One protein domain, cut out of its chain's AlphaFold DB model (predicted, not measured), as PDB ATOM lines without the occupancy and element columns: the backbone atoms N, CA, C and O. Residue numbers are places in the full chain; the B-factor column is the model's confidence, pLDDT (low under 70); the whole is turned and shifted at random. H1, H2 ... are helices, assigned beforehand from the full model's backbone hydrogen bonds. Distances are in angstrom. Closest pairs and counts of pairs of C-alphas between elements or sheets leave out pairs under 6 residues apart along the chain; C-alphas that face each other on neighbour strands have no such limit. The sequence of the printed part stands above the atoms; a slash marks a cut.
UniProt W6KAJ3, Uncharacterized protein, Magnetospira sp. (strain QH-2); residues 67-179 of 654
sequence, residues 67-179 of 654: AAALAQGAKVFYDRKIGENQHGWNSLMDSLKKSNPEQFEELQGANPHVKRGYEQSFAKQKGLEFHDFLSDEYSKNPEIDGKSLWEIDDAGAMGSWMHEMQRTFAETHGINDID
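What this domain is: This is residues 67 to 179 of the 654 residues of an uncharacterized protein of Magnetospira sp. (strain QH-2) (UniProt W6KAJ3). One long helix, H4, makes the long axis; H1 and the helical hairpin of H2 and H3 gather at its first end, and beyond its other end a loop turns back into H5, which crosses H4. The printed part has 113 residues with five named helices, H1 to H5 in order, and no named strand: all helix. It is loose, radius of gyration of the C-alphas 17.9 A, spanning 54 by 29 by 20 A.

Where its parts are: H1, residues 67 to 79, begins at C-alpha 67 (-3.372, 20.926, -7.806). H2 is residues 89 to 99, H3 101 to 108. H4, residues 112 to 139, measures 40.5 A, with a kink of 35 degrees near residue 129. H5, residues 155 to 172, measures 25.6 A and ends at C-alpha 172 (-21.493, 2.797, -23.447).

How they stand to each other: H4 is the hub. Its residues 113 to 122 touch H1 at a steep tilt of 44 degrees; the closest C-alphas, Leu 70 and Gly 117, are 4.0 A apart. H2 only just touches H4, with 3 pairs of C-alphas within 8 A, the closest Trp 89 and Glu 119. H4 touches H5 opposite ways at 47 degrees, closest C-alphas Leu 134 and Met 165, 7.0 A. O i to N i+4 pairs are all within hydrogen-bond range in H1, H3 and H5, 6 of 7 in H2 and 22 of 24 in H4.

The domain as a whole: The printed part has no cut. The link H4 to H5 is long. Residues 80 to 87 and 151 to 153 have pLDDT under 70.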
ATOM      1  N   ALA A  67      -2.024  20.661  -8.307       82.31
ATOM      2  CA  ALA A  67      -3.372  20.926  -7.806       82.31
ATOM      3  C   ALA A  67      -4.137  21.931  -8.683       82.31
ATOM      4  O   ALA A  67      -5.315  21.721  -8.973       82.31
ATOM      5  N   ALA A  68      -3.473  22.995  -9.145       84.19
ATOM      6  CA  ALA A  68      -4.067  23.971 -10.053       84.19
ATOM      7  C   ALA A  68      -4.417  23.347 -11.414       84.19
ATOM      8  O   ALA A  68      -5.504  23.593 -11.935       84.19
ATOM      9  N   ALA A  69      -3.542  22.498 -11.961       81.12
ATOM     10  CA  ALA A  69      -3.791  21.783 -13.209       81.12
ATOM     11  C   ALA A  69      -4.958  20.786 -13.080       81.12
ATOM     12  O   ALA A  69      -5.815  20.736 -13.959       81.12
ATOM     13  N   LEU A  70      -5.058  20.052 -11.965       85.62
ATOM     14  CA  LEU A  70      -6.209  19.178 -11.692       85.62
ATOM     15  C   LEU A  70      -7.516  19.978 -11.603       85.62
ATOM     16  O   LEU A  70      -8.521  19.584 -12.194       85.62
ATOM     17  N   ALA A  71      -7.497  21.122 -10.914       86.31
ATOM     18  CA  ALA A  71      -8.656  22.008 -10.812       86.31
ATOM     19  C   ALA A  71      -9.055  22.597 -12.174       86.31
ATOM     20  O   ALA A  71     -10.244  22.699 -12.474       86.31
ATOM     21  N   GLN A  72      -8.080  22.939 -13.021       85.06
ATOM     22  CA  GLN A  72      -8.332  23.366 -14.396       85.06
ATOM     23  C   GLN A  72      -8.984  22.243 -15.210       85.06
ATOM     24  O   GLN A  72      -9.978  22.494 -15.882       85.06
ATOM     25  N   GLY A  73      -8.488  21.009 -15.102       82.94
ATOM     26  CA  GLY A  73      -9.090  19.836 -15.742       82.94
ATOM     27  C   GLY A  73     -10.544  19.607 -15.329       82.94
ATOM     28  O   GLY A  73     -11.418  19.430 -16.176       82.94
ATOM     29  N   ALA A  74     -10.822  19.694 -14.028       86.19
ATOM     30  CA  ALA A  74     -12.180  19.611 -13.498       86.19
ATOM     31  C   ALA A  74     -13.073  20.741 -14.027       86.19
ATOM     32  O   ALA A  74     -14.225  20.519 -14.389       86.19
ATOM     33  N   LYS A  75     -12.538  21.961 -14.126       86.25
ATOM     34  CA  LYS A  75     -13.270  23.102 -14.677       86.25
ATOM     35  C   LYS A  75     -13.615  22.900 -16.155       86.25
ATOM     36  O   LYS A  75     -14.759  23.121 -16.530       86.25
ATOM     37  N   VAL A  76     -12.668  22.415 -16.967       83.94
ATOM     38  CA  VAL A  76     -12.905  22.075 -18.386       83.94
ATOM     39  C   VAL A  76     -14.073  21.101 -18.525       83.94
ATOM     40  O   VAL A  76     -14.899  21.263 -19.420       83.94
ATOM     41  N   PHE A  77     -14.171  20.125 -17.621       83.62
ATOM     42  CA  PHE A  77     -15.285  19.186 -17.588       83.62
ATOM     43  C   PHE A  77     -16.635  19.865 -17.279       83.62
ATOM     44  O   PHE A  77     -17.597  19.679 -18.027       83.62
ATOM     45  N   TYR A  78     -16.716  20.684 -16.226       81.69
ATOM     46  CA  TYR A  78     -17.975  21.331 -15.824       81.69
ATOM     47  C   TYR A  78     -18.433  22.447 -16.778       81.69
ATOM     48  O   TYR A  78     -19.634  22.591 -17.018       81.69
ATOM     49  N   ASP A  79     -17.502  23.205 -17.362       80.69
ATOM     50  CA  ASP A  79     -17.808  24.320 -18.270       80.69
ATOM     51  C   ASP A  79     -18.480  23.849 -19.579       80.69
ATOM     52  O   ASP A  79     -19.180  24.620 -20.237       80.69
ATOM     53  N   ARG A  80     -18.324  22.569 -19.947       69.88
ATOM     54  CA  ARG A  80     -18.881  21.953 -21.168       69.88
ATOM     55  C   ARG A  80     -20.367  21.584 -21.100       69.88
ATOM     56  O   ARG A  80     -20.918  21.183 -22.116       69.88
ATOM     57  N   LYS A  81     -21.025  21.792 -19.952       58.06
ATOM     58  CA  LYS A  81     -22.398  21.356 -19.623       58.06
ATOM     59  C   LYS A  81     -22.596  19.832 -19.659       58.06
ATOM     60  O   LYS A  81     -22.194  19.118 -20.563       58.06
ATOM     61  N   ILE A  82     -23.325  19.353 -18.655       53.97
ATOM     62  CA  ILE A  82     -23.528  17.938 -18.305       53.97
ATOM     63  C   ILE A  82     -24.179  17.087 -19.427       53.97
ATOM     64  O   ILE A  82     -24.006  15.875 -19.434       53.97
ATOM     65  N   GLY A  83     -24.870  17.693 -20.402       48.66
ATOM     66  CA  GLY A  83     -25.679  16.978 -21.405       48.66
ATOM     67  C   GLY A  83     -24.979  16.535 -22.700       48.66
ATOM     68  O   GLY A  83     -25.483  15.634 -23.360       48.66
ATOM     69  N   GLU A  84     -23.833  17.117 -23.074       52.94
ATOM     70  CA  GLU A  84     -23.089  16.760 -24.308       52.94
ATOM     71  C   GLU A  84     -21.909  15.798 -24.032       52.94
ATOM     72  O   GLU A  84     -21.239  15.314 -24.944       52.94
ATOM     73  N   ASN A  85     -21.669  15.484 -22.754       54.31
ATOM     74  CA  ASN A  85     -20.483  14.798 -22.229       54.31
ATOM     75  C   ASN A  85     -20.605  13.261 -22.243       54.31
ATOM     76  O   ASN A  85     -20.333  12.593 -21.241       54.31
ATOM     77  N   GLN A  86     -21.028  12.673 -23.362       54.44
ATOM     78  CA  GLN A  86     -21.050  11.208 -23.499       54.44
ATOM     79  C   GLN A  86     -19.670  10.598 -23.748       54.44
ATOM     80  O   GLN A  86     -19.523   9.382 -23.679       54.44
ATOM     81  N   HIS A  87     -18.656  11.412 -24.041       63.81
ATOM     82  CA  HIS A  87     -17.397  10.888 -24.538       63.81
ATOM     83  C   HIS A  87     -16.201  11.358 -23.701       63.81
ATOM     84  O   HIS A  87     -16.115  12.526 -23.312       63.81
ATOM     85  N   GLY A  88     -15.291  10.423 -23.407       70.44
ATOM     86  CA  GLY A  88     -14.082  10.658 -22.617       70.44
ATOM     87  C   GLY A  88     -13.127  11.680 -23.249       70.44
ATOM     88  O   GLY A  88     -13.403  12.275 -24.293       70.44
ATOM     89  N   TRP A  89     -11.964  11.890 -22.622       78.69
ATOM     90  CA  TRP A  89     -11.009  12.935 -23.025       78.69
ATOM     91  C   TRP A  89     -10.628  12.883 -24.514       78.69
ATOM     92  O   TRP A  89     -10.588  13.913 -25.178       78.69
ATOM     93  N   ASN A  90     -10.379  11.695 -25.068       78.12
ATOM     94  CA  ASN A  90      -9.935  11.562 -26.460       78.12
ATOM     95  C   ASN A  90     -11.009  12.035 -27.452       78.12
ATOM     96  O   ASN A  90     -10.726  12.808 -28.363       78.12
ATOM     97  N   SER A  91     -12.258  11.656 -27.220       74.94
ATOM     98  CA  SER A  91     -13.384  12.080 -28.046       74.94
ATOM     99  C   SER A  91     -13.713  13.566 -27.877       74.94
ATOM    100  O   SER A  91     -14.106  14.222 -28.843       74.94
ATOM    101  N   LEU A  92     -13.500  14.128 -26.678       79.25
ATOM    102  CA  LEU A  92     -13.527  15.577 -26.468       79.25
ATOM    103  C   LEU A  92     -12.492  16.265 -27.367       79.25
ATOM    104  O   LEU A  92     -12.831  17.232 -28.049       79.25
ATOM    105  N   MET A  93     -11.257  15.758 -27.395       82.69
ATOM    106  CA  MET A  93     -10.186  16.301 -28.232       82.69
ATOM    107  C   MET A  93     -10.519  16.193 -29.728       82.69
ATOM    108  O   MET A  93     -10.325  17.159 -30.465       82.69
ATOM    109  N   ASP A  94     -11.098  15.080 -30.179       82.50
ATOM    110  CA  ASP A  94     -11.514  14.905 -31.577       82.50
ATOM    111  C   ASP A  94     -12.676  15.824 -31.983       82.50
ATOM    112  O   ASP A  94     -12.687  16.373 -33.091       82.50
ATOM    113  N   SER A  95     -13.645  16.030 -31.085       80.00
ATOM    114  CA  SER A  95     -14.731  17.001 -31.267       80.00
ATOM    115  C   SER A  95     -14.184  18.424 -31.351       80.00
ATOM    116  O   SER A  95     -14.528  19.192 -32.256       80.00
ATOM    117  N   LEU A  96     -13.277  18.770 -30.440       82.19
ATOM    118  CA  LEU A  96     -12.628  20.070 -30.368       82.19
ATOM    119  C   LEU A  96     -11.829  20.407 -31.615       82.19
ATOM    120  O   LEU A  96     -11.948  21.509 -32.143       82.19
ATOM    121  N   LYS A  97     -11.086  19.431 -32.134       85.50
ATOM    122  CA  LYS A  97     -10.322  19.570 -33.372       85.50
ATOM    123  C   LYS A  97     -11.185  20.039 -34.549       85.50
ATOM    124  O   LYS A  97     -10.684  20.722 -35.437       85.50
ATOM    125  N   LYS A  98     -12.471  19.669 -34.566       82.81
ATOM    126  CA  LYS A  98     -13.430  20.036 -35.621       82.81
ATOM    127  C   LYS A  98     -14.226  21.302 -35.301       82.81
ATOM    128  O   LYS A  98     -14.511  22.070 -36.211       82.81
ATOM    129  N   SER A  99     -14.618  21.493 -34.041       81.50
ATOM    130  CA  SER A  99     -15.578  22.529 -33.628       81.50
ATOM    131  C   SER A  99     -14.932  23.808 -33.090       81.50
ATOM    132  O   SER A  99     -15.484  24.888 -33.285       81.50
ATOM    133  N   ASN A 100     -13.777  23.708 -32.428       83.06
ATOM    134  CA  ASN A 100     -13.069  24.843 -31.840       83.06
ATOM    135  C   ASN A 100     -11.542  24.584 -31.796       83.06
ATOM    136  O   ASN A 100     -11.013  24.165 -30.760       83.06
ATOM    137  N   PRO A 101     -10.828  24.817 -32.916       86.06
ATOM    138  CA  PRO A 101      -9.404  24.499 -33.047       86.06
ATOM    139  C   PRO A 101      -8.492  25.248 -32.067       86.06
ATOM    140  O   PRO A 101      -7.481  24.700 -31.643       86.06
ATOM    141  N   GLU A 102      -8.846  26.472 -31.665       83.50
ATOM    142  CA  GLU A 102      -8.042  27.252 -30.711       83.50
ATOM    143  C   GLU A 102      -8.034  26.588 -29.327       83.50
ATOM    144  O   GLU A 102      -6.984  26.399 -28.715       83.50
ATOM    145  N   GLN A 103      -9.205  26.148 -28.862       80.38
ATOM    146  CA  GLN A 103      -9.327  25.430 -27.596       80.38
ATOM    147  C   GLN A 103      -8.739  24.010 -27.677       80.38
ATOM    148  O   GLN A 103      -8.244  23.487 -26.677       80.38
ATOM    149  N   PHE A 104      -8.771  23.381 -28.858       83.44
ATOM    150  CA  PHE A 104      -8.056  22.129 -29.109       83.44
ATOM    151  C   PHE A 104      -6.546  22.296 -28.901       83.44
ATOM    152  O   PHE A 104      -5.957  21.506 -28.169       83.44
ATOM    153  N   GLU A 105      -5.926  23.318 -29.499       83.19
ATOM    154  CA  GLU A 105      -4.486  23.570 -29.352       83.19
ATOM    155  C   GLU A 105      -4.097  23.862 -27.894       83.19
ATOM    156  O   GLU A 105      -3.096  23.329 -27.408       83.19
ATOM    157  N   GLU A 106      -4.915  24.632 -27.167       82.62
ATOM    158  CA  GLU A 106      -4.705  24.913 -25.741       82.62
ATOM    159  C   GLU A 106      -4.708  23.630 -24.893       82.62
ATOM    160  O   GLU A 106      -3.808  23.415 -24.079       82.62
ATOM    161  N   LEU A 107      -5.698  22.754 -25.093       81.12
ATOM    162  CA  LEU A 107      -5.853  21.527 -24.305       81.12
ATOM    163  C   LEU A 107      -4.911  20.404 -24.749       81.12
ATOM    164  O   LEU A 107      -4.499  19.594 -23.920       81.12
ATOM    165  N   GLN A 108      -4.523  20.360 -26.025       78.38
ATOM    166  CA  GLN A 108      -3.539  19.400 -26.529       78.38
ATOM    167  C   GLN A 108      -2.139  19.706 -25.983       78.38
ATOM    168  O   GLN A 108      -1.386  18.783 -25.677       78.38
ATOM    169  N   GLY A 109      -1.800  20.992 -25.848       72.69
ATOM    170  CA  GLY A 109      -0.555  21.456 -25.236       72.69
ATOM    171  C   GLY A 109      -0.584  21.520 -23.704       72.69
ATOM    172  O   GLY A 109       0.415  21.912 -23.097       72.69
ATOM    173  N   ALA A 110      -1.706  21.170 -23.067       74.75
ATOM    174  CA  ALA A 110      -1.869  21.280 -21.624       74.75
ATOM    175  C   ALA A 110      -1.054  20.231 -20.849       74.75
ATOM    176  O   ALA A 110      -0.698  19.159 -21.339       74.75
ATOM    177  N   ASN A 111      -0.785  20.541 -19.580       77.50
ATOM    178  CA  ASN A 111      -0.114  19.632 -18.656       77.50
ATOM    179  C   ASN A 111      -0.933  18.322 -18.495       77.50
ATOM    180  O   ASN A 111      -2.147  18.413 -18.301       77.50
ATOM    181  N   PRO A 112      -0.314  17.119 -18.489       83.25
ATOM    182  CA  PRO A 112      -1.000  15.843 -18.235       83.25
ATOM    183  C   PRO A 112      -1.914  15.820 -16.996       83.25
ATOM    184  O   PRO A 112      -2.921  15.111 -16.979       83.25
ATOM    185  N   HIS A 113      -1.621  16.623 -15.967       84.75
ATOM    186  CA  HIS A 113      -2.484  16.770 -14.789       84.75
ATOM    187  C   HIS A 113      -3.849  17.411 -15.100       84.75
ATOM    188  O   HIS A 113      -4.811  17.138 -14.388       84.75
ATOM    189  N   VAL A 114      -3.968  18.204 -16.170       83.50
ATOM    190  CA  VAL A 114      -5.250  18.746 -16.653       83.50
ATOM    191  C   VAL A 114      -6.123  17.623 -17.208       83.50
ATOM    192  O   VAL A 114      -7.273  17.491 -16.791       83.50
ATOM    193  N   LYS A 115      -5.565  16.753 -18.062       85.56
ATOM    194  CA  LYS A 115      -6.256  15.541 -18.533       85.56
ATOM    195  C   LYS A 115      -6.710  14.688 -17.346       85.56
ATOM    196  O   LYS A 115      -7.885  14.346 -17.258       85.56
ATOM    197  N   ARG A 116      -5.819  14.440 -16.378       86.06
ATOM    198  CA  ARG A 116      -6.170  13.677 -15.170       86.06
ATOM    199  C   ARG A 116      -7.318  14.328 -14.393       86.06
ATOM    200  O   ARG A 116      -8.245  13.639 -13.997       86.06
ATOM    201  N   GLY A 117      -7.298  15.647 -14.190       86.31
ATOM    202  CA  GLY A 117      -8.371  16.362 -13.482       86.31
ATOM    203  C   GLY A 117      -9.732  16.270 -14.183       86.31
ATOM    204  O   GLY A 117     -10.767  16.147 -13.518       86.31
ATOM    205  N   TYR A 118      -9.729  16.274 -15.521       88.44
ATOM    206  CA  TYR A 118     -10.920  16.016 -16.329       88.44
ATOM    207  C   TYR A 118     -11.422  14.583 -16.128       88.44
ATOM    208  O   TYR A 118     -12.579  14.390 -15.765       88.44
ATOM    209  N   GLU A 119     -10.552  13.585 -16.303       87.94
ATOM    210  CA  GLU A 119     -10.908  12.162 -16.193       87.94
ATOM    211  C   GLU A 119     -11.417  11.806 -14.792       87.94
ATOM    212  O   GLU A 119     -12.409  11.094 -14.669       87.94
ATOM    213  N   GLN A 120     -10.817  12.368 -13.737       91.31
ATOM    214  CA  GLN A 120     -11.289  12.214 -12.355       91.31
ATOM    215  C   GLN A 120     -12.715  12.748 -12.168       91.31
ATOM    216  O   GLN A 120     -13.548  12.106 -11.526       91.31
ATOM    217  N   SER A 121     -13.003  13.926 -12.727       89.12
ATOM    218  CA  SER A 121     -14.321  14.563 -12.613       89.12
ATOM    219  C   SER A 121     -15.374  13.820 -13.437       89.12
ATOM    220  O   SER A 121     -16.472  13.565 -12.941       89.12
ATOM    221  N   PHE A 122     -15.002  13.393 -14.644       88.69
ATOM    222  CA  PHE A 122     -15.814  12.565 -15.528       88.69
ATOM    223  C   PHE A 122     -16.175  11.222 -14.879       88.69
ATOM    224  O   PHE A 122     -17.355  10.910 -14.736       88.69
ATOM    225  N   ALA A 123     -15.174  10.469 -14.410       89.94
ATOM    226  CA  ALA A 123     -15.346   9.179 -13.740       89.94
ATOM    227  C   ALA A 123     -16.280   9.288 -12.530       89.94
ATOM    228  O   ALA A 123     -17.195   8.480 -12.361       89.94
ATOM    229  N   LYS A 124     -16.080  10.327 -11.708       89.44
ATOM    230  CA  LYS A 124     -16.918  10.591 -10.539       89.44
ATOM    231  C   LYS A 124     -18.365  10.880 -10.933       89.44
ATOM    232  O   LYS A 124     -19.269  10.325 -10.318       89.44
ATOM    233  N   GLN A 125     -18.594  11.729 -11.936       88.12
ATOM    234  CA  GLN A 125     -19.949  12.058 -12.375       88.12
ATOM    235  C   GLN A 125     -20.664  10.835 -12.958       88.12
ATOM    236  O   GLN A 125     -21.789  10.544 -12.564       88.12
ATOM    237  N   LYS A 126     -20.002  10.068 -13.829       88.56
ATOM    238  CA  LYS A 126     -20.572   8.834 -14.387       88.56
ATOM    239  C   LYS A 126     -20.875   7.788 -13.318       88.56
ATOM    240  O   LYS A 126     -21.876   7.090 -13.413       88.56
ATOM    241  N   GLY A 127     -20.064   7.723 -12.264       88.81
ATOM    242  CA  GLY A 127     -20.352   6.887 -11.101       88.81
ATOM    243  C   GLY A 127     -21.656   7.266 -10.386       88.81
ATOM    244  O   GLY A 127     -22.336   6.377  -9.881       88.81
ATOM    245  N   LEU A 128     -22.022   8.553 -10.370       87.31
ATOM    246  CA  LEU A 128     -23.292   9.039  -9.813       87.31
ATOM    247  C   LEU A 128     -24.479   8.770 -10.755       87.31
ATOM    248  O   LEU A 128     -25.541   8.374 -10.289       87.31
ATOM    249  N   GLU A 129     -24.285   8.923 -12.069       89.06
ATOM    250  CA  GLU A 129     -25.304   8.638 -13.101       89.06
ATOM    251  C   GLU A 129     -25.660   7.142 -13.198       89.06
ATOM    252  O   GLU A 129     -26.730   6.779 -13.685       89.06
ATOM    253  N   PHE A 130     -24.790   6.254 -12.703       91.69
ATOM    254  CA  PHE A 130     -25.024   4.811 -12.741       91.69
ATOM    255  C   PHE A 130     -26.289   4.379 -11.982       91.69
ATOM    256  O   PHE A 130     -26.905   3.374 -12.335       91.69
ATOM    257  N   HIS A 131     -26.698   5.127 -10.950       88.06
ATOM    258  CA  HIS A 131     -27.940   4.847 -10.228       88.06
ATOM    259  C   HIS A 131     -29.169   4.972 -11.130       88.06
ATOM    260  O   HIS A 131     -30.002   4.064 -11.156       88.06
ATOM    261  N   ASP A 132     -29.249   6.070 -11.881       87.56
ATOM    262  CA  ASP A 132     -30.374   6.361 -12.769       87.56
ATOM    263  C   ASP A 132     -30.416   5.336 -13.906       87.56
ATOM    264  O   ASP A 132     -31.462   4.749 -14.171       87.56
ATOM    265  N   PHE A 133     -29.254   4.999 -14.477       90.81
ATOM    266  CA  PHE A 133     -29.140   3.933 -15.473       90.81
ATOM    267  C   PHE A 133     -29.633   2.575 -14.952       90.81
ATOM    268  O   PHE A 133     -30.415   1.898 -15.621       90.81
ATOM    269  N   LEU A 134     -29.214   2.171 -13.745       90.25
ATOM    270  CA  LEU A 134     -29.699   0.935 -13.126       90.25
ATOM    271  C   LEU A 134     -31.215   0.960 -12.913       90.25
ATOM    272  O   LEU A 134     -31.872  -0.063 -13.101       90.25
ATOM    273  N   SER A 135     -31.768   2.103 -12.502       84.50
ATOM    274  CA  SER A 135     -33.210   2.270 -12.320       84.50
ATOM    275  C   SER A 135     -33.965   2.133 -13.646       84.50
ATOM    276  O   SER A 135     -34.963   1.410 -13.710       84.50
ATOM    277  N   ASP A 136     -33.467   2.761 -14.709       86.81
ATOM    278  CA  ASP A 136     -34.065   2.703 -16.041       86.81
ATOM    279  C   ASP A 136     -34.032   1.283 -16.611       86.81
ATOM    280  O   ASP A 136     -35.063   0.781 -17.062       86.81
ATOM    281  N   GLU A 137     -32.894   0.586 -16.541       88.38
ATOM    282  CA  GLU A 137     -32.798  -0.800 -17.019       88.38
ATOM    283  C   GLU A 137     -33.653  -1.760 -16.188       88.38
ATOM    284  O   GLU A 137     -34.311  -2.645 -16.736       88.38
ATOM    285  N   TYR A 138     -33.728  -1.557 -14.872       84.00
ATOM    286  CA  TYR A 138     -34.604  -2.350 -14.014       84.00
ATOM    287  C   TYR A 138     -36.090  -2.167 -14.353       84.00
ATOM    288  O   TYR A 138     -36.864  -3.129 -14.302       84.00
ATOM    289  N   SER A 139     -36.498  -0.945 -14.716       78.62
ATOM    290  CA  SER A 139     -37.893  -0.617 -15.039       78.62
ATOM    291  C   SER A 139     -38.417  -1.354 -16.277       78.62
ATOM    292  O   SER A 139     -39.616  -1.616 -16.376       78.62
ATOM    293  N   LYS A 140     -37.520  -1.761 -17.184       84.06
ATOM    294  CA  LYS A 140     -37.851  -2.547 -18.384       84.06
ATOM    295  C   LYS A 140     -38.174  -4.008 -18.078       84.06
ATOM    296  O   LYS A 140     -38.621  -4.718 -18.972       84.06
ATOM    297  N   ASN A 141     -37.960  -4.445 -16.837       77.94
ATOM    298  CA  ASN A 141     -38.182  -5.810 -16.382       77.94
ATOM    299  C   ASN A 141     -37.506  -6.876 -17.274       77.94
ATOM    300  O   ASN A 141     -38.196  -7.712 -17.864       77.94
ATOM    301  N   PRO A 142     -36.171  -6.845 -17.408       79.56
ATOM    302  CA  PRO A 142     -35.462  -7.767 -18.286       79.56
ATOM    303  C   PRO A 142     -35.637  -9.220 -17.828       79.56
ATOM    304  O   PRO A 142     -35.820  -9.487 -16.642       79.56
ATOM    305  N   GLU A 143     -35.566 -10.170 -18.755       79.88
ATOM    306  CA  GLU A 143     -35.607 -11.597 -18.431       79.88
ATOM    307  C   GLU A 143     -34.196 -12.147 -18.188       79.88
ATOM    308  O   GLU A 143     -33.278 -11.890 -18.964       79.88
ATOM    309  N   ILE A 144     -34.033 -12.940 -17.128       77.69
ATOM    310  CA  ILE A 144     -32.832 -13.732 -16.841       77.69
ATOM    311  C   ILE A 144     -33.270 -15.193 -16.725       77.69
ATOM    312  O   ILE A 144     -34.174 -15.521 -15.958       77.69
ATOM    313  N   ASP A 145     -32.661 -16.069 -17.524       75.81
ATOM    314  CA  ASP A 145     -32.989 -17.502 -17.592       75.81
ATOM    315  C   ASP A 145     -34.487 -17.793 -17.828       75.81
ATOM    316  O   ASP A 145     -35.071 -18.714 -17.250       75.81
ATOM    317  N   GLY A 146     -35.132 -16.983 -18.677       73.94
ATOM    318  CA  GLY A 146     -36.552 -17.120 -19.023       73.94
ATOM    319  C   GLY A 146     -37.518 -16.730 -17.900       73.94
ATOM    320  O   GLY A 146     -38.702 -17.061 -17.970       73.94
ATOM    321  N   LYS A 147     -37.028 -16.054 -16.856       73.06
ATOM    322  CA  LYS A 147     -37.844 -15.447 -15.801       73.06
ATOM    323  C   LYS A 147     -37.622 -13.952 -15.788       73.06
ATOM    324  O   LYS A 147     -36.493 -13.483 -15.900       73.06
ATOM    325  N   SER A 148     -38.694 -13.200 -15.591       77.12
ATOM    326  CA  SER A 148     -38.593 -11.763 -15.372       77.12
ATOM    327  C   SER A 148     -37.677 -11.486 -14.172       77.12
ATOM    328  O   SER A 148     -37.731 -12.185 -13.155       77.12
ATOM    329  N   LEU A 149     -36.844 -10.446 -14.255       75.06
ATOM    330  CA  LEU A 149     -35.985 -10.019 -13.152       75.06
ATOM    331  C   LEU A 149     -36.817  -9.753 -11.898       75.06
ATOM    332  O   LEU A 149     -36.364 -10.049 -10.797       75.06
ATOM    333  N   TRP A 150     -38.056  -9.275 -12.065       74.25
ATOM    334  CA  TRP A 150     -39.033  -9.072 -10.994       74.25
ATOM    335  C   TRP A 150     -39.590 -10.367 -10.375       74.25
ATOM    336  O   TRP A 150     -40.255 -10.306  -9.335       74.25
ATOM    337  N   GLU A 151     -39.236 -11.544 -10.889       66.75
ATOM    338  CA  GLU A 151     -39.637 -12.863 -10.374       66.75
ATOM    339  C   GLU A 151     -38.487 -13.670  -9.734       66.75
ATOM    340  O   GLU A 151     -38.732 -14.655  -9.041       66.75
ATOM    341  N   ILE A 152     -37.230 -13.242  -9.889       69.81
ATOM    342  CA  ILE A 152     -36.039 -13.905  -9.323       69.81
ATOM    343  C   ILE A 152     -35.719 -13.424  -7.897       69.81
ATOM    344  O   ILE A 152     -35.423 -12.245  -7.711       69.81
ATOM    345  N   ASP A 153     -35.743 -14.317  -6.902       62.53
ATOM    346  CA  ASP A 153     -35.453 -14.014  -5.477       62.53
ATOM    347  C   ASP A 153     -34.009 -14.376  -5.055       62.53
ATOM    348  O   ASP A 153     -33.659 -14.374  -3.873       62.53
ATOM    349  N   ASP A 154     -33.156 -14.718  -6.023       71.31
ATOM    350  CA  ASP A 154     -31.756 -15.049  -5.776       71.31
ATOM    351  C   ASP A 154     -30.875 -13.789  -5.759       71.31
ATOM    352  O   ASP A 154     -30.747 -13.065  -6.750       71.31
ATOM    353  N   ALA A 155     -30.215 -13.552  -4.623       71.38
ATOM    354  CA  ALA A 155     -29.251 -12.467  -4.472       71.38
ATOM    355  C   ALA A 155     -28.043 -12.629  -5.414       71.38
ATOM    356  O   ALA A 155     -27.458 -11.624  -5.823       71.38
ATOM    357  N   GLY A 156     -27.682 -13.869  -5.772       79.38
ATOM    358  CA  GLY A 156     -26.615 -14.165  -6.728       79.38
ATOM    359  C   GLY A 156     -26.957 -13.705  -8.146       79.38
ATOM    360  O   GLY A 156     -26.175 -12.982  -8.769       79.38
ATOM    361  N   ALA A 157     -28.149 -14.053  -8.629       81.06
ATOM    362  CA  ALA A 157     -28.669 -13.602  -9.916       81.06
ATOM    363  C   ALA A 157     -28.775 -12.070  -9.995       81.06
ATOM    364  O   ALA A 157     -28.317 -11.471 -10.967       81.06
ATOM    365  N   MET A 158     -29.277 -11.417  -8.938       79.94
ATOM    366  CA  MET A 158     -29.348  -9.952  -8.894       79.94
ATOM    367  C   MET A 158     -27.960  -9.300  -8.912       79.94
ATOM    368  O   MET A 158     -27.741  -8.300  -9.596       79.94
ATOM    369  N   GLY A 159     -27.004  -9.883  -8.182       84.25
ATOM    370  CA  GLY A 159     -25.602  -9.472  -8.213       84.25
ATOM    371  C   GLY A 159     -24.995  -9.574  -9.613       84.25
ATOM    372  O   GLY A 159     -24.351  -8.637 -10.078       84.25
ATOM    373  N   SER A 160     -25.252 -10.689 -10.299       87.69
ATOM    374  CA  SER A 160     -24.749 -10.951 -11.652       87.69
ATOM    375  C   SER A 160     -25.309  -9.954 -12.667       87.69
ATOM    376  O   SER A 160     -24.541  -9.363 -13.424       87.69
ATOM    377  N   TRP A 161     -26.616  -9.683 -12.612       89.69
ATOM    378  CA  TRP A 161     -27.271  -8.685 -13.460       89.69
ATOM    379  C   TRP A 161     -26.687  -7.278 -13.277       89.69
ATOM    380  O   TRP A 161     -26.336  -6.619 -14.251       89.69
ATOM    381  N   MET A 162     -26.503  -6.809 -12.039       90.25
ATOM    382  CA  MET A 162     -25.923  -5.476 -11.823       90.25
ATOM    383  C   MET A 162     -24.461  -5.384 -12.274       90.25
ATOM    384  O   MET A 162     -24.016  -4.305 -12.667       90.25
ATOM    385  N   HIS A 163     -23.700  -6.480 -12.191       90.62
ATOM    386  CA  HIS A 163     -22.338  -6.529 -12.724       90.62
ATOM    387  C   HIS A 163     -22.321  -6.456 -14.251       90.62
ATOM    388  O   HIS A 163     -21.447  -5.799 -14.819       90.62
ATOM    389  N   GLU A 164     -23.289  -7.081 -14.915       92.25
ATOM    390  CA  GLU A 164     -23.483  -6.937 -16.354       92.25
ATOM    391  C   GLU A 164     -23.849  -5.493 -16.718       92.25
ATOM    392  O   GLU A 164     -23.163  -4.884 -17.533       92.25
ATOM    393  N   MET A 165     -24.821  -4.891 -16.025       93.75
ATOM    394  CA  MET A 165     -25.209  -3.490 -16.235       93.75
ATOM    395  C   MET A 165     -24.059  -2.515 -15.982       93.75
ATOM    396  O   MET A 165     -23.898  -1.549 -16.719       93.75
ATOM    397  N   GLN A 166     -23.214  -2.777 -14.984       94.00
ATOM    398  CA  GLN A 166     -21.995  -2.005 -14.754       94.00
ATOM    399  C   GLN A 166     -21.051  -2.063 -15.959       94.00
ATOM    400  O   GLN A 166     -20.496  -1.033 -16.341       94.00
ATOM    401  N   ARG A 167     -20.853  -3.249 -16.547       92.94
ATOM    402  CA  ARG A 167     -20.009  -3.417 -17.736       92.94
ATOM    403  C   ARG A 167     -20.609  -2.680 -18.931       92.94
ATOM    404  O   ARG A 167     -19.916  -1.877 -19.545       92.94
ATOM    405  N   THR A 168     -21.899  -2.881 -19.197       92.56
ATOM    406  CA  THR A 168     -22.620  -2.192 -20.274       92.56
ATOM    407  C   THR A 168     -22.552  -0.677 -20.110       92.56
ATOM    408  O   THR A 168     -22.282   0.036 -21.074       92.56
ATOM    409  N   PHE A 169     -22.737  -0.164 -18.893       92.38
ATOM    410  CA  PHE A 169     -22.634   1.265 -18.613       92.38
ATOM    411  C   PHE A 169     -21.219   1.790 -18.861       92.38
ATOM    412  O   PHE A 169     -21.052   2.798 -19.544       92.38
ATOM    413  N   ALA A 170     -20.198   1.090 -18.358       90.00
ATOM    414  CA  ALA A 170     -18.802   1.479 -18.535       90.00
ATOM    415  C   ALA A 170     -18.388   1.531 -20.016       90.00
ATOM    416  O   ALA A 170     -17.700   2.466 -20.430       90.00
ATOM    417  N   GLU A 171     -18.852   0.567 -20.815       87.69
ATOM    418  CA  GLU A 171     -18.628   0.511 -22.264       87.69
ATOM    419  C   GLU A 171     -19.358   1.640 -23.002       87.69
ATOM    420  O   GLU A 171     -18.756   2.364 -23.791       87.69
ATOM    421  N   THR A 172     -20.649   1.826 -22.728       85.69
ATOM    422  CA  THR A 172     -21.493   2.797 -23.447       85.69
ATOM    423  C   THR A 172     -21.194   4.251 -23.088       85.69
ATOM    424  O   THR A 172     -21.409   5.137 -23.911       85.69
ATOM    425  N   HIS A 173     -20.681   4.506 -21.882       83.75
ATOM    426  CA  HIS A 173     -20.419   5.853 -21.372       83.75
ATOM    427  C   HIS A 173     -18.926   6.210 -21.347       83.75
ATOM    428  O   HIS A 173     -18.558   7.186 -20.699       83.75
ATOM    429  N   GLY A 174     -18.062   5.443 -22.024       81.25
ATOM    430  CA  GLY A 174     -16.647   5.793 -22.213       81.25
ATOM    431  C   GLY A 174     -15.783   5.715 -20.949       81.25
ATOM    432  O   GLY A 174     -14.758   6.387 -20.860       81.25
ATOM    433  N   ILE A 175     -16.169   4.908 -19.954       86.75
ATOM    434  CA  ILE A 175     -15.321   4.630 -18.777       86.75
ATOM    435  C   ILE A 175     -14.122   3.765 -19.162       86.75
ATOM    436  O   ILE A 175     -13.062   3.880 -18.561       86.75
ATOM    437  N   ASN A 176     -14.254   2.939 -20.195       84.31
ATOM    438  CA  ASN A 176     -13.131   2.152 -20.700       84.31
ATOM    439  C   ASN A 176     -12.091   3.008 -21.454       84.31
ATOM    440  O   ASN A 176     -11.010   2.514 -21.759       84.31
ATOM    441  N   ASP A 177     -12.400   4.279 -21.749       81.38
ATOM    442  CA  ASP A 177     -11.494   5.203 -22.446       81.38
ATOM    443  C   ASP A 177     -10.589   6.005 -21.492       81.38
ATOM    444  O   ASP A 177      -9.707   6.740 -21.952       81.38
ATOM    445  N   ILE A 178     -10.823   5.914 -20.176       83.56
ATOM    446  CA  ILE A 178     -10.011   6.573 -19.146       83.56
ATOM    447  C   ILE A 178      -9.011   5.592 -18.528       83.56
ATOM    448  O   ILE A 178      -9.170   4.380 -18.605       83.56
ATOM    449  N   ASP A 179      -7.967   6.132 -17.902       85.12
ATOM    450  CA  ASP A 179      -6.960   5.339 -17.197       85.12
ATOM    451  C   ASP A 179      -7.574   4.466 -16.082       85.12
ATOM    452  O   ASP A 179      -8.352   4.952 -15.253       85.12
TER     453      ASP A 179